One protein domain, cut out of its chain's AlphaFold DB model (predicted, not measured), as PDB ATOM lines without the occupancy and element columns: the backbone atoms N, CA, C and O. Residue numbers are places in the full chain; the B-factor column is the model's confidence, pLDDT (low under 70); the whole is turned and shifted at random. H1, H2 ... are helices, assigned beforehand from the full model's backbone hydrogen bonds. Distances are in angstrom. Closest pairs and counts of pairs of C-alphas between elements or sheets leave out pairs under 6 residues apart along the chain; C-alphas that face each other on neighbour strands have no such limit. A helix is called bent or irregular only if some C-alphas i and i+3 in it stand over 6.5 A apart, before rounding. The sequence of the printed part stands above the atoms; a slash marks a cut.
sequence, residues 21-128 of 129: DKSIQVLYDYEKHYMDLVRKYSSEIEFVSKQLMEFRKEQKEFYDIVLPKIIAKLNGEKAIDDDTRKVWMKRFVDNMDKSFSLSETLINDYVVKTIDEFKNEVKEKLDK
ATOM      1  N   ASP A  21      25.926 129.224  45.586       70.31
ATOM      2  CA  ASP A  21      27.195 129.586  44.962       70.31
ATOM      3  C   ASP A  21      26.911 130.051  43.529       70.31
ATOM      4  O   ASP A  21      26.257 129.348  42.755       70.31
ATOM      5  N   LYS A  22      27.388 131.248  43.174       67.69
ATOM      6  CA  LYS A  22      27.168 131.838  41.849       67.69
ATOM      7  C   LYS A  22      27.695 130.948  40.722       67.69
ATOM      8  O   LYS A  22      27.083 130.913  39.663       67.69
ATOM      9  N   SER A  23      28.790 130.219  40.944       72.88
ATOM     10  CA  SER A  23      29.352 129.299  39.947       72.88
ATOM     11  C   SER A  23      28.474 128.061  39.731       72.88
ATOM     12  O   SER A  23      28.288 127.622  38.600       72.88
ATOM     13  N   ILE A  24      27.868 127.544  40.804       73.69
ATOM     14  CA  ILE A  24      26.961 126.389  40.760       73.69
ATOM     15  C   ILE A  24      25.616 126.780  40.136       73.69
ATOM     16  O   ILE A  24      25.053 126.005  39.370       73.69
ATOM     17  N   GLN A  25      25.120 127.989  40.413       72.88
ATOM     18  CA  GLN A  25      23.884 128.495  39.814       72.88
ATOM     19  C   GLN A  25      24.003 128.624  38.285       72.88
ATOM     20  O   GLN A  25      23.090 128.207  37.584       72.88
ATOM     21  N   VAL A  26      25.143 129.097  37.768       74.81
ATOM     22  CA  VAL A  26      25.402 129.175  36.314       74.81
ATOM     23  C   VAL A  26      25.403 127.788  35.661       74.81
ATOM     24  O   VAL A  26      24.815 127.612  34.597       74.81
ATOM     25  N   LEU A  27      26.023 126.786  36.298       74.31
ATOM     26  CA  LEU A  27      26.008 125.407  35.791       74.31
ATOM     27  C   LEU A  27      24.595 124.815  35.792       74.31
ATOM     28  O   LEU A  27      24.184 124.203  34.809       74.31
ATOM     29  N   TYR A  28      23.839 125.041  36.867       79.62
ATOM     30  CA  TYR A  28      22.447 124.612  36.969       79.62
ATOM     31  C   TYR A  28      21.569 125.251  35.884       79.62
ATOM     32  O   TYR A  28      20.828 124.546  35.202       79.62
ATOM     33  N   ASP A  29      21.672 126.569  35.689       77.38
ATOM     34  CA  ASP A  29      20.878 127.291  34.691       77.38
ATOM     35  C   ASP A  29      21.229 126.827  33.268       77.38
ATOM     36  O   ASP A  29      20.336 126.668  32.432       77.38
ATOM     37  N   TYR A  30      22.507 126.522  33.009       75.38
ATOM     38  CA  TYR A  30      22.960 125.924  31.754       75.38
ATOM     39  C   TYR A  30      22.363 124.529  31.514       75.38
ATOM     40  O   TYR A  30      21.796 124.276  30.448       75.38
ATOM     41  N   GLU A  31      22.456 123.621  32.490       79.88
ATOM     42  CA  GLU A  31      21.949 122.249  32.360       79.88
ATOM     43  C   GLU A  31      20.424 122.206  32.219       79.88
ATOM     44  O   GLU A  31      19.908 121.514  31.334       79.88
ATOM     45  N   LYS A  32      19.701 122.985  33.035       82.12
ATOM     46  CA  LYS A  32      18.242 123.108  32.944       82.12
ATOM     47  C   LYS A  32      17.831 123.629  31.571       82.12
ATOM     48  O   LYS A  32      16.961 123.053  30.924       82.12
ATOM     49  N   HIS A  33      18.511 124.664  31.082       78.94
ATOM     50  CA  HIS A  33      18.224 125.236  29.774       78.94
ATOM     51  C   HIS A  33      18.468 124.251  28.626       78.94
ATOM     52  O   HIS A  33      17.631 124.132  27.731       78.94
ATOM     53  N   TYR A  34      19.588 123.528  28.658       77.81
ATOM     54  CA  TYR A  34      19.880 122.505  27.660       77.81
ATOM     55  C   TYR A  34      18.792 121.421  27.648       77.81
ATOM     56  O   TYR A  34      18.311 121.040  26.580       77.81
ATOM     57  N   MET A  35      18.339 120.974  28.822       83.38
ATOM     58  CA  MET A  35      17.258 119.991  28.945       83.38
ATOM     59  C   MET A  35      15.909 120.521  28.441       83.38
ATOM     60  O   MET A  35      15.195 119.794  27.748       83.38
ATOM     61  N   ASP A  36      15.573 121.780  28.722       82.69
ATOM     62  CA  ASP A  36      14.353 122.417  28.212       82.69
ATOM     63  C   ASP A  36      14.372 122.552  26.687       82.69
ATOM     64  O   ASP A  36      13.359 122.305  26.031       82.69
ATOM     65  N   LEU A  37      15.527 122.880  26.102       80.38
ATOM     66  CA  LEU A  37      15.692 122.899  24.652       80.38
ATOM     67  C   LEU A  37      15.551 121.495  24.061       80.38
ATOM     68  O   LEU A  37      14.788 121.302  23.120       80.38
ATOM     69  N   VAL A  38      16.207 120.485  24.635       80.38
ATOM     70  CA  VAL A  38      16.047 119.095  24.180       80.38
ATOM     71  C   VAL A  38      14.576 118.664  24.234       80.38
ATOM     72  O   VAL A  38      14.085 118.078  23.272       80.38
ATOM     73  N   ARG A  39      13.843 119.004  25.305       84.50
ATOM     74  CA  ARG A  39      12.395 118.750  25.416       84.50
ATOM     75  C   ARG A  39      11.585 119.514  24.366       84.50
ATOM     76  O   ARG A  39      10.665 118.950  23.784       84.50
ATOM     77  N   LYS A  40      11.911 120.782  24.108       83.50
ATOM     78  CA  LYS A  40      11.217 121.612  23.111       83.50
ATOM     79  C   LYS A  40      11.335 121.015  21.706       83.50
ATOM     80  O   LYS A  40      10.336 120.924  20.999       83.50
ATOM     81  N   TYR A  41      12.532 120.572  21.330       83.38
ATOM     82  CA  TYR A  41      12.817 120.058  19.991       83.38
ATOM     83  C   TYR A  41      12.593 118.543  19.842       83.38
ATOM     84  O   TYR A  41      12.651 118.031  18.725       83.38
ATOM     85  N   SER A  42      12.293 117.800  20.917       84.25
ATOM     86  CA  SER A  42      12.119 116.339  20.846       84.25
ATOM     87  C   SER A  42      10.992 115.927  19.898       84.25
ATOM     88  O   SER A  42      11.167 115.006  19.103       84.25
ATOM     89  N   SER A  43       9.865 116.643  19.930       86.12
ATOM     90  CA  SER A  43       8.719 116.379  19.048       86.12
ATOM     91  C   SER A  43       9.068 116.577  17.571       86.12
ATOM     92  O   SER A  43       8.619 115.827  16.706       86.12
ATOM     93  N   GLU A  44       9.922 117.552  17.284       84.00
ATOM     94  CA  GLU A  44      10.386 117.865  15.940       84.00
ATOM     95  C   GLU A  44      11.411 116.839  15.436       84.00
ATOM     96  O   GLU A  44      11.328 116.386  14.293       84.00
ATOM     97  N   ILE A  45      12.315 116.381  16.308       82.19
ATOM     98  CA  ILE A  45      13.241 115.272  16.028       82.19
ATOM     99  C   ILE A  45      12.463 113.983  15.720       82.19
ATOM    100  O   ILE A  45      12.763 113.283  14.749       82.19
ATOM    101  N   GLU A  46      11.445 113.669  16.524       88.12
ATOM    102  CA  GLU A  46      10.564 112.520  16.299       88.12
ATOM    103  C   GLU A  46       9.799 112.646  14.978       88.12
ATOM    104  O   GLU A  46       9.726 111.679  14.212       88.12
ATOM    105  N   PHE A  47       9.276 113.839  14.681       88.31
ATOM    106  CA  PHE A  47       8.592 114.131  13.426       88.31
ATOM    107  C   PHE A  47       9.498 113.870  12.219       88.31
ATOM    108  O   PHE A  47       9.131 113.093  11.337       88.31
ATOM    109  N   VAL A  48      10.705 114.437  12.206       87.19
ATOM    110  CA  VAL A  48      11.703 114.228  11.145       87.19
ATOM    111  C   VAL A  48      12.037 112.748  10.981       87.19
ATOM    112  O   VAL A  48      12.026 112.222   9.867       87.19
ATOM    113  N   SER A  49      12.328 112.062  12.088       86.19
ATOM    114  CA  SER A  49      12.676 110.638  12.083       86.19
ATOM    115  C   SER A  49      11.557 109.798  11.465       86.19
ATOM    116  O   SER A  49      11.803 108.933  10.616       86.19
ATOM    117  N   LYS A  50      10.305 110.112  11.819       93.25
ATOM    118  CA  LYS A  50       9.119 109.494  11.231       93.25
ATOM    119  C   LYS A  50       9.018 109.777   9.729       93.25
ATOM    120  O   LYS A  50       8.832 108.827   8.974       93.25
ATOM    121  N   GLN A  51       9.178 111.027   9.290       92.50
ATOM    122  CA  GLN A  51       9.110 111.380   7.865       92.50
ATOM    123  C   GLN A  51      10.182 110.652   7.039       92.50
ATOM    124  O   GLN A  51       9.868 110.077   6.000       92.50
ATOM    125  N   LEU A  52      11.425 110.574   7.528       90.69
ATOM    126  CA  LEU A  52      12.498 109.818   6.866       90.69
ATOM    127  C   LEU A  52      12.198 108.316   6.778       90.69
ATOM    128  O   LEU A  52      12.524 107.662   5.785       90.69
ATOM    129  N   MET A  53      11.604 107.741   7.822       94.00
ATOM    130  CA  MET A  53      11.211 106.332   7.836       94.00
ATOM    131  C   MET A  53      10.065 106.049   6.859       94.00
ATOM    132  O   MET A  53      10.127 105.063   6.122       94.00
ATOM    133  N   GLU A  54       9.040 106.903   6.835       94.75
ATOM    134  CA  GLU A  54       7.917 106.806   5.898       94.75
ATOM    135  C   GLU A  54       8.399 106.943   4.448       94.75
ATOM    136  O   GLU A  54       8.057 106.101   3.620       94.75
ATOM    137  N   PHE A  55       9.291 107.898   4.175       94.75
ATOM    138  CA  PHE A  55       9.927 108.080   2.870       94.75
ATOM    139  C   PHE A  55      10.671 106.823   2.387       94.75
ATOM    140  O   PHE A  55      10.434 106.331   1.284       94.75
ATOM    141  N   ARG A  56      11.532 106.234   3.229       95.56
ATOM    142  CA  ARG A  56      12.258 104.993   2.885       95.56
ATOM    143  C   ARG A  56      11.309 103.820   2.648       95.56
ATOM    144  O   ARG A  56      11.570 102.971   1.795       95.56
ATOM    145  N   LYS A  57      10.217 103.749   3.416       97.31
ATOM    146  CA  LYS A  57       9.187 102.722   3.247       97.31
ATOM    147  C   LYS A  57       8.472 102.882   1.908       97.31
ATOM    148  O   LYS A  57       8.296 101.882   1.218       97.31
ATOM    149  N   GLU A  58       8.108 104.105   1.537       96.69
ATOM    150  CA  GLU A  58       7.472 104.411   0.254       96.69
ATOM    151  C   GLU A  58       8.382 104.052  -0.925       96.69
ATOM    152  O   GLU A  58       7.949 103.344  -1.832       96.69
ATOM    153  N   GLN A  59       9.660 104.450  -0.886       97.19
ATOM    154  CA  GLN A  59      10.635 104.067  -1.913       97.19
ATOM    155  C   GLN A  59      10.715 102.547  -2.068       97.19
ATOM    156  O   GLN A  59      10.640 102.022  -3.180       97.19
ATOM    157  N   LYS A  60      10.826 101.826  -0.947       97.69
ATOM    158  CA  LYS A  60      10.877 100.365  -0.957       97.69
ATOM    159  C   LYS A  60       9.610  99.763  -1.564       97.69
ATOM    160  O   LYS A  60       9.697  98.900  -2.428       97.69
ATOM    161  N   GLU A  61       8.435 100.225  -1.144       97.94
ATOM    162  CA  GLU A  61       7.157  99.775  -1.699       97.94
ATOM    163  C   GLU A  61       7.063 100.052  -3.205       97.94
ATOM    164  O   GLU A  61       6.614  99.193  -3.972       97.94
ATOM    165  N   PHE A  62       7.548 101.210  -3.654       97.88
ATOM    166  CA  PHE A  62       7.567 101.551  -5.065       97.88
ATOM    167  C   PHE A  62       8.421 100.574  -5.882       97.88
ATOM    168  O   PHE A  62       7.898  99.960  -6.813       97.88
ATOM    169  N   TYR A  63       9.698 100.387  -5.539       97.25
ATOM    170  CA  TYR A  63      10.593  99.545  -6.343       97.25
ATOM    171  C   TYR A  63      10.333  98.044  -6.179       97.25
ATOM    172  O   TYR A  63      10.425  97.313  -7.165       97.25
ATOM    173  N   ASP A  64       9.974  97.576  -4.981       97.75
ATOM    174  CA  ASP A  64       9.805  96.140  -4.721       97.75
ATOM    175  C   ASP A  64       8.429  95.627  -5.165       97.75
ATOM    176  O   ASP A  64       8.276  94.449  -5.497       97.75
ATOM    177  N   ILE A  65       7.400  96.485  -5.150       97.50
ATOM    178  CA  ILE A  65       6.005  96.055  -5.323       97.50
ATOM    179  C   ILE A  65       5.336  96.760  -6.498       97.50
ATOM    180  O   ILE A  65       4.770  96.094  -7.369       97.50
ATOM    181  N   VAL A  66       5.336  98.093  -6.523       97.44
ATOM    182  CA  VAL A  66       4.533  98.859  -7.489       97.44
ATOM    183  C   VAL A  66       5.138  98.791  -8.891       97.44
ATOM    184  O   VAL A  66       4.449  98.413  -9.842       97.44
ATOM    185  N   LEU A  67       6.426  99.098  -9.026       96.88
ATOM    186  CA  LEU A  67       7.128  99.144 -10.303       96.88
ATOM    187  C   LEU A  67       7.107  97.783 -11.031       96.88
ATOM    188  O   LEU A  67       6.716  97.764 -12.202       96.88
ATOM    189  N   PRO A  68       7.390  96.631 -10.386       96.94
ATOM    190  CA  PRO A  68       7.289  95.326 -11.039       96.94
ATOM    191  C   PRO A  68       5.878  95.012 -11.546       96.94
ATOM    192  O   PRO A  68       5.725  94.465 -12.639       96.94
ATOM    193  N   LYS A  69       4.830  95.392 -10.798       96.81
ATOM    194  CA  LYS A  69       3.433  95.214 -11.232       96.81
ATOM    195  C   LYS A  69       3.117  96.044 -12.473       96.81
ATOM    196  O   LYS A  69       2.445  95.550 -13.380       96.81
ATOM    197  N   ILE A  70       3.603  97.285 -12.530       95.06
ATOM    198  CA  ILE A  70       3.431  98.161 -13.695       95.06
ATOM    199  C   ILE A  70       4.169  97.580 -14.904       95.06
ATOM    200  O   ILE A  70       3.573  97.469 -15.974       95.06
ATOM    201  N   ILE A  71       5.424  97.146 -14.734       93.81
ATOM    202  CA  ILE A  71       6.215  96.507 -15.797       93.81
ATOM    203  C   ILE A  71       5.504  95.258 -16.328       93.81
ATOM    204  O   ILE A  71       5.331  95.119 -17.537       93.81
ATOM    205  N   ALA A  72       5.038  94.369 -15.445       94.38
ATOM    206  CA  ALA A  72       4.335  93.150 -15.841       94.38
ATOM    207  C   ALA A  72       3.056  93.457 -16.634       94.38
ATOM    208  O   ALA A  72       2.803  92.841 -17.670       94.38
ATOM    209  N   LYS A  73       2.273  94.447 -16.185       93.62
ATOM    210  CA  LYS A  73       1.058  94.886 -16.879       93.62
ATOM    211  C   LYS A  73       1.372  95.481 -18.252       93.62
ATOM    212  O   LYS A  73       0.682  95.165 -19.214       93.62
ATOM    213  N   LEU A  74       2.418  96.300 -18.349       91.81
ATOM    214  CA  LEU A  74       2.832  96.926 -19.605       91.81
ATOM    215  C   LEU A  74       3.364  95.893 -20.612       91.81
ATOM    216  O   LEU A  74       3.059  95.980 -21.797       91.81
ATOM    217  N   ASN A  75       4.105  94.887 -20.146       90.44
ATOM    218  CA  ASN A  75       4.606  93.795 -20.988       90.44
ATOM    219  C   ASN A  75       3.490  92.867 -21.496       90.44
ATOM    220  O   ASN A  75       3.650  92.231 -22.534       90.44
ATOM    221  N   GLY A  76       2.365  92.785 -20.780       90.38
ATOM    222  CA  GLY A  76       1.185  92.036 -21.217       90.38
ATOM    223  C   GLY A  76       0.408  92.705 -22.356       90.38
ATOM    224  O   GLY A  76      -0.411  92.045 -22.998       90.38
ATOM    225  N   GLU A  77       0.662  93.988 -22.625       91.50
ATOM    226  CA  GLU A  77      -0.041  94.750 -23.653       91.50
ATOM    227  C   GLU A  77       0.607  94.553 -25.029       91.50
ATOM    228  O   GLU A  77       1.750  94.951 -25.271       91.50
ATOM    229  N   LYS A  78      -0.144  93.940 -25.951       89.00
ATOM    230  CA  LYS A  78       0.341  93.596 -27.298       89.00
ATOM    231  C   LYS A  78       0.283  94.772 -28.268       89.00
ATOM    232  O   LYS A  78       0.966  94.734 -29.285       89.00
ATOM    233  N   ALA A  79      -0.527  95.789 -27.972       90.31
ATOM    234  CA  ALA A  79      -0.694  96.961 -28.830       90.31
ATOM    235  C   ALA A  79       0.490  97.943 -28.779       90.31
ATOM    236  O   ALA A  79       0.555  98.859 -29.595       90.31
ATOM    237  N   ILE A  80       1.408  97.774 -27.825       89.81
ATOM    238  CA  ILE A  80       2.549  98.669 -27.619       89.81
ATOM    239  C   ILE A  80       3.818  97.933 -28.051       89.81
ATOM    240  O   ILE A  80       4.047  96.787 -27.654       89.81
ATOM    241  N   ASP A  81       4.646  98.575 -28.868       93.19
ATOM    242  CA  ASP A  81       5.942  98.034 -29.262       93.19
ATOM    243  C   ASP A  81       6.977  98.149 -28.128       93.19
ATOM    244  O   ASP A  81       6.803  98.865 -27.138       93.19
ATOM    245  N   ASP A  82       8.073  97.412 -28.266       90.75
ATOM    246  CA  ASP A  82       9.068  97.291 -27.206       90.75
ATOM    247  C   ASP A  82       9.852  98.582 -26.938       90.75
ATOM    248  O   ASP A  82      10.198  98.872 -25.789       90.75
ATOM    249  N   ASP A  83      10.093  99.388 -27.969       93.50
ATOM    250  CA  ASP A  83      10.852 100.628 -27.838       93.50
ATOM    251  C   ASP A  83      10.016 101.699 -27.137       93.50
ATOM    252  O   ASP A  83      10.496 102.359 -26.208       93.50
ATOM    253  N   THR A  84       8.729 101.798 -27.480       93.38
ATOM    254  CA  THR A  84       7.781 102.662 -26.769       93.38
ATOM    255  C   THR A  84       7.684 102.280 -25.291       93.38
ATOM    256  O   THR A  84       7.763 103.159 -24.424       93.38
ATOM    257  N   ARG A  85       7.602 100.977 -24.967       93.19
ATOM    258  CA  ARG A  85       7.583 100.504 -23.570       93.19
ATOM    259  C   ARG A  85       8.828 100.934 -22.798       93.19
ATOM    260  O   ARG A  85       8.700 101.452 -21.688       93.19
ATOM    261  N   LYS A  86      10.019 100.766 -23.381       93.12
ATOM    262  CA  LYS A  86      11.286 101.172 -22.749       93.12
ATOM    263  C   LYS A  86      11.330 102.670 -22.476       93.12
ATOM    264  O   LYS A  86      11.692 103.076 -21.373       93.12
ATOM    265  N   VAL A  87      10.938 103.494 -23.451       96.25
ATOM    266  CA  VAL A  87      10.932 104.958 -23.301       96.25
ATOM    267  C   VAL A  87       9.970 105.390 -22.198       96.25
ATOM    268  O   VAL A  87      10.325 106.231 -21.371       96.25
ATOM    269  N   TRP A  88       8.767 104.819 -22.161       94.88
ATOM    270  CA  TRP A  88       7.779 105.139 -21.132       94.88
ATOM    271  C   TRP A  88       8.245 104.711 -19.748       94.88
ATOM    272  O   TRP A  88       8.170 105.511 -18.819       94.88
ATOM    273  N   MET A  89       8.775 103.492 -19.621       94.56
ATOM    274  CA  MET A  89       9.247 102.984 -18.337       94.56
ATOM    275  C   MET A  89      10.406 103.815 -17.799       94.56
ATOM    276  O   MET A  89      10.392 104.196 -16.632       94.56
ATOM    277  N   LYS A  90      11.361 104.175 -18.664       95.88
ATOM    278  CA  LYS A  90      12.463 105.057 -18.283       95.88
ATOM    279  C   LYS A  90      11.941 106.399 -17.770       95.88
ATOM    280  O   LYS A  90      12.296 106.809 -16.676       95.88
ATOM    281  N   ARG A  91      11.054 107.060 -18.522       96.31
ATOM    282  CA  ARG A  91      10.476 108.351 -18.108       96.31
ATOM    283  C   ARG A  91       9.694 108.250 -16.802       96.31
ATOM    284  O   ARG A  91       9.730 109.179 -16.006       96.31
ATOM    285  N   PHE A  92       8.964 107.157 -16.605       95.81
ATOM    286  CA  PHE A  92       8.197 106.928 -15.390       95.81
ATOM    287  C   PHE A  92       9.111 106.807 -14.169       95.81
ATOM    288  O   PHE A  92       8.900 107.522 -13.193       95.81
ATOM    289  N   VAL A  93      10.151 105.972 -14.256       96.88
ATOM    290  CA  VAL A  93      11.150 105.828 -13.187       96.88
ATOM    291  C   VAL A  93      11.875 107.152 -12.948       96.88
ATOM    292  O   VAL A  93      11.850 107.640 -11.828       96.88
ATOM    293  N   ASP A  94      12.381 107.809 -13.998       97.75
ATOM    294  CA  ASP A  94      13.069 109.105 -13.883       97.75
ATOM    295  C   ASP A  94      12.197 110.169 -13.179       97.75
ATOM    296  O   ASP A  94      12.701 111.025 -12.452       97.75
ATOM    297  N   ASN A  95      10.880 110.157 -13.410       97.25
ATOM    298  CA  ASN A  95       9.954 111.085 -12.759       97.25
ATOM    299  C   ASN A  95       9.716 110.735 -11.287       97.25
ATOM    300  O   ASN A  95       9.650 111.641 -10.456       97.25
ATOM    301  N   MET A  96       9.595 109.449 -10.962       97.25
ATOM    302  CA  MET A  96       9.445 108.998  -9.579       97.25
ATOM    303  C   MET A  96      10.714 109.276  -8.771       97.25
ATOM    304  O   MET A  96      10.622 109.828  -7.679       97.25
ATOM    305  N   ASP A  97      11.891 109.032  -9.347       96.94
ATOM    306  CA  ASP A  97      13.187 109.337  -8.738       96.94
ATOM    307  C   ASP A  97      13.317 110.835  -8.422       96.94
ATOM    308  O   ASP A  97      13.721 111.215  -7.322       96.94
ATOM    309  N   LYS A  98      12.905 111.709  -9.352       97.19
ATOM    310  CA  LYS A  98      12.854 113.163  -9.114       97.19
ATOM    311  C   LYS A  98      11.897 113.534  -7.989       97.19
ATOM    312  O   LYS A  98      12.229 114.396  -7.180       97.19
ATOM    313  N   SER A  99      10.723 112.906  -7.941       96.06
ATOM    314  CA  SER A  99       9.750 113.145  -6.874       96.06
ATOM    315  C   SER A  99      10.325 112.750  -5.517       96.06
ATOM    316  O   SER A  99      10.230 113.521  -4.566       96.06
ATOM    317  N   PHE A 100      10.977 111.589  -5.430       96.38
ATOM    318  CA  PHE A 100      11.616 111.148  -4.196       96.38
ATOM    319  C   PHE A 100      12.764 112.065  -3.780       96.38
ATOM    320  O   PHE A 100      12.845 112.448  -2.616       96.38
ATOM    321  N   SER A 101      13.610 112.472  -4.724       94.75
ATOM    322  CA  SER A 101      14.707 113.402  -4.453       94.75
ATOM    323  C   SER A 101      14.207 114.756  -3.934       94.75
ATOM    324  O   SER A 101      14.814 115.331  -3.029       94.75
ATOM    325  N   LEU A 102      13.075 115.251  -4.448       94.31
ATOM    326  CA  LEU A 102      12.456 116.477  -3.949       94.31
ATOM    327  C   LEU A 102      11.965 116.314  -2.505       94.31
ATOM    328  O   LEU A 102      12.239 117.178  -1.675       94.31
ATOM    329  N   SER A 103      11.284 115.208  -2.192       92.75
ATOM    330  CA  SER A 103      10.838 114.912  -0.825       92.75
ATOM    331  C   SER A 103      12.012 114.801   0.150       92.75
ATOM    332  O   SER A 103      11.966 115.377   1.233       92.75
ATOM    333  N   GLU A 104      13.089 114.118  -0.242       93.12
ATOM    334  CA  GLU A 104      14.308 114.013   0.565       93.12
ATOM    335  C   GLU A 104      14.948 115.385   0.811       93.12
ATOM    336  O   GLU A 104      15.306 115.703   1.943       93.12
ATOM    337  N   THR A 105      15.036 116.220  -0.228       93.50
ATOM    338  CA  THR A 105      15.567 117.587  -0.116       93.50
ATOM    339  C   THR A 105      14.742 118.416   0.864       93.50
ATOM    340  O   THR A 105      15.305 119.024   1.765       93.50
ATOM    341  N   LEU A 106      13.410 118.381   0.757       90.44
ATOM    342  CA  LEU A 106      12.521 119.120   1.657       90.44
ATOM    343  C   LEU A 106      12.681 118.694   3.120       90.44
ATOM    344  O   LEU A 106      12.726 119.549   4.005       90.44
ATOM    345  N   ILE A 107      12.775 117.386   3.378       89.88
ATOM    346  CA  ILE A 107      12.996 116.874   4.735       89.88
ATOM    347  C   ILE A 107      14.365 117.338   5.247       89.88
ATOM    348  O   ILE A 107      14.459 117.824   6.372       89.88
ATOM    349  N   ASN A 108      15.415 117.241   4.431       88.50
ATOM    350  CA  ASN A 108      16.764 117.645   4.827       88.50
ATOM    351  C   ASN A 108      16.873 119.153   5.095       88.50
ATOM    352  O   ASN A 108      17.442 119.542   6.113       88.50
ATOM    353  N   ASP A 109      16.299 119.995   4.236       89.81
ATOM    354  CA  ASP A 109      16.299 121.452   4.408       89.81
ATOM    355  C   ASP A 109      15.594 121.857   5.706       89.81
ATOM    356  O   ASP A 109      16.080 122.714   6.449       89.81
ATOM    357  N   TYR A 110      14.471 121.200   6.012       87.94
ATOM    358  CA  TYR A 110      13.763 121.392   7.273       87.94
ATOM    359  C   TYR A 110      14.654 121.035   8.470       87.94
ATOM    360  O   TYR A 110      14.825 121.849   9.372       87.94
ATOM    361  N   VAL A 111      15.298 119.863   8.444       82.94
ATOM    362  CA  VAL A 111      16.200 119.405   9.514       82.94
ATOM    363  C   VAL A 111      17.358 120.365   9.748       82.94
ATOM    364  O   VAL A 111      17.665 120.684  10.896       82.94
ATOM    365  N   VAL A 112      18.010 120.819   8.676       83.12
ATOM    366  CA  VAL A 112      19.127 121.767   8.770       83.12
ATOM    367  C   VAL A 112      18.660 123.057   9.433       83.12
ATOM    368  O   VAL A 112      19.289 123.512  10.388       83.12
ATOM    369  N   LYS A 113      17.516 123.596   8.995       85.81
ATOM    370  CA  LYS A 113      16.936 124.804   9.579       85.81
ATOM    371  C   LYS A 113      16.635 124.632  11.072       85.81
ATOM    372  O   LYS A 113      17.047 125.477  11.862       85.81
ATOM    373  N   THR A 114      15.988 123.537  11.469       82.06
ATOM    374  CA  THR A 114      15.682 123.244  12.879       82.06
ATOM    375  C   THR A 114      16.950 123.139  13.732       82.06
ATOM    376  O   THR A 114      17.004 123.668  14.842       82.06
ATOM    377  N   ILE A 115      17.997 122.477  13.225       80.88
ATOM    378  CA  ILE A 115      19.285 122.354  13.927       80.88
ATOM    379  C   ILE A 115      19.947 123.724  14.108       80.88
ATOM    380  O   ILE A 115      20.525 123.993  15.165       80.88
ATOM    381  N   ASP A 116      19.894 124.580  13.094       85.00
ATOM    382  CA  ASP A 116      20.477 125.918  13.169       85.00
ATOM    383  C   ASP A 116      19.694 126.819  14.134       85.00
ATOM    384  O   ASP A 116      20.306 127.535  14.928       85.00
ATOM    385  N   GLU A 117      18.363 126.726  14.149       85.00
ATOM    386  CA  GLU A 117      17.513 127.388  15.147       85.00
ATOM    387  C   GLU A 117      17.854 126.925  16.570       85.00
ATOM    388  O   GLU A 117      18.108 127.765  17.434       85.00
ATOM    389  N   PHE A 118      17.979 125.612  16.798       81.50
ATOM    390  CA  PHE A 118      18.404 125.057  18.088       81.50
ATOM    391  C   PHE A 118      19.757 125.627  18.536       81.50
ATOM    392  O   PHE A 118      19.890 126.120  19.655       81.50
ATOM    393  N   LYS A 119      20.773 125.602  17.661       81.69
ATOM    394  CA  LYS A 119      22.117 126.118  17.981       81.69
ATOM    395  C   LYS A 119      22.100 127.611  18.306       81.69
ATOM    396  O   LYS A 119      22.820 128.040  19.210       81.69
ATOM    397  N   ASN A 120      21.305 128.392  17.579       86.25
ATOM    398  CA  ASN A 120      21.171 129.824  17.820       86.25
ATOM    399  C   ASN A 120      20.495 130.100  19.170       86.25
ATOM    400  O   ASN A 120      20.999 130.928  19.926       86.25
ATOM    401  N   GLU A 121      19.430 129.368  19.519       83.44
ATOM    402  CA  GLU A 121      18.764 129.510  20.821       83.44
ATOM    403  C   GLU A 121      19.692 129.164  21.995       83.44
ATOM    404  O   GLU A 121      19.737 129.915  22.972       83.44
ATOM    405  N   VAL A 122      20.485 128.087  21.877       78.75
ATOM    406  CA  VAL A 122      21.515 127.727  22.873       78.75
ATOM    407  C   VAL A 122      22.508 128.877  23.057       78.75
ATOM    408  O   VAL A 122      22.831 129.263  24.183       78.75
ATOM    409  N   LYS A 123      23.006 129.437  21.948       80.25
ATOM    410  CA  LYS A 123      24.045 130.470  21.973       80.25
ATOM    411  C   LYS A 123      23.541 131.796  22.543       80.25
ATOM    412  O   LYS A 123      24.206 132.376  23.395       80.25
ATOM    413  N   GLU A 124      22.366 132.265  22.128       81.38
ATOM    414  CA  GLU A 124      21.815 133.540  22.610       81.38
ATOM    415  C   GLU A 124      21.595 133.573  24.123       81.38
ATOM    416  O   GLU A 124      21.645 134.640  24.735       81.38
ATOM    417  N   LYS A 125      21.282 132.426  24.724       68.00
ATOM    418  CA  LYS A 125      21.063 132.305  26.166       68.00
ATOM    419  C   LYS A 125      22.371 132.161  26.936       68.00
ATOM    420  O   LYS A 125      22.479 132.759  27.999       68.00
ATOM    421  N   LEU A 126      23.359 131.455  26.378       68.12
ATOM    422  CA  LEU A 126      24.732 131.426  26.892       68.12
ATOM    423  C   LEU A 126      25.360 132.824  26.932       68.12
ATOM    424  O   LEU A 126      25.966 133.184  27.931       68.12
ATOM    425  N   ASP A 127      25.164 133.628  25.884       68.88
ATOM    426  CA  ASP A 127      25.688 135.000  25.811       68.88
ATOM    427  C   ASP A 127      24.956 135.977  26.767       68.88
ATOM    428  O   ASP A 127      25.424 137.096  26.989       68.88
ATOM    429  N   LYS A 128      23.798 135.583  27.323       55.09
ATOM    430  CA  LYS A 128      22.981 136.369  28.273       55.09
ATOM    431  C   LYS A 128      23.092 135.887  29.731       55.09
ATOM    432  O   LYS A 128      22.491 136.532  30.595       55.09
TER     433      LYS A 128
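This is residues 21 to 128 of the 129 residues of an uncharacterized protein of Lachnospiraceae bacterium oral taxon 096 (UniProt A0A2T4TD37). The model is a long, slender helical hairpin: helix H1 runs the length of the rod, a short link turns the chain round at one end, and helix H2 folds back side by side with H1. The first residues of H1 reach past the far end of H2. The printed part has 108 residues with two named helices, H1 then H2, and no named strand; the class is all helix. The whole is extended, with a radius of gyration of the C-alphas of 24.1 A and spans of 85 by 20 by 12 A.

By its hydrogen bonds H1, residues 22 to 75, was assigned as one helix, but it is bent: C-alphas 40 and 43 are 7.1 A apart. Its arms, H1a with residues 22 to 40 and H1b with residues 43 to 75, stand at a shallow tilt of 27 degrees. H1b is irregular, with C-alphas 64 and 67 6.9 A apart, and has a kink of 29 degrees near residue 62. H2, residues 82 to 126, forms a helical hairpin with H1b: they touch, closest at the C-alphas of Val 48 and Val 111, 7.0 A, and run opposite ways at a shallow tilt of 3 degrees. H1a, with residues 30 to 37 alone, touches residues 118 to 126 of H2, closest at the C-alphas of Tyr 34 and Val 122, 7.3 A. Every O i to N i+4 pair is within hydrogen-bond range in H1a and H2, and 26 of 29 are in H1b.

H1a begins at C-alpha 22 (27.168, 131.838, 41.849) and is 26.6 A long. H1b measures 46.2 A and ends at C-alpha 75 (4.606, 93.795, -20.988). H2 measures 65.9 A, ending at C-alpha 126 (24.732, 131.426, 26.892).

The C-alphas of Asp 21 and Ala 79 are the two farthest apart, 85.4 A. The printed part has no cut, and the link from H1 to H2, six residues, is short. Mean pLDDT of the printed part is 87.9; residue 22 and residues 125 to 128 are under 70.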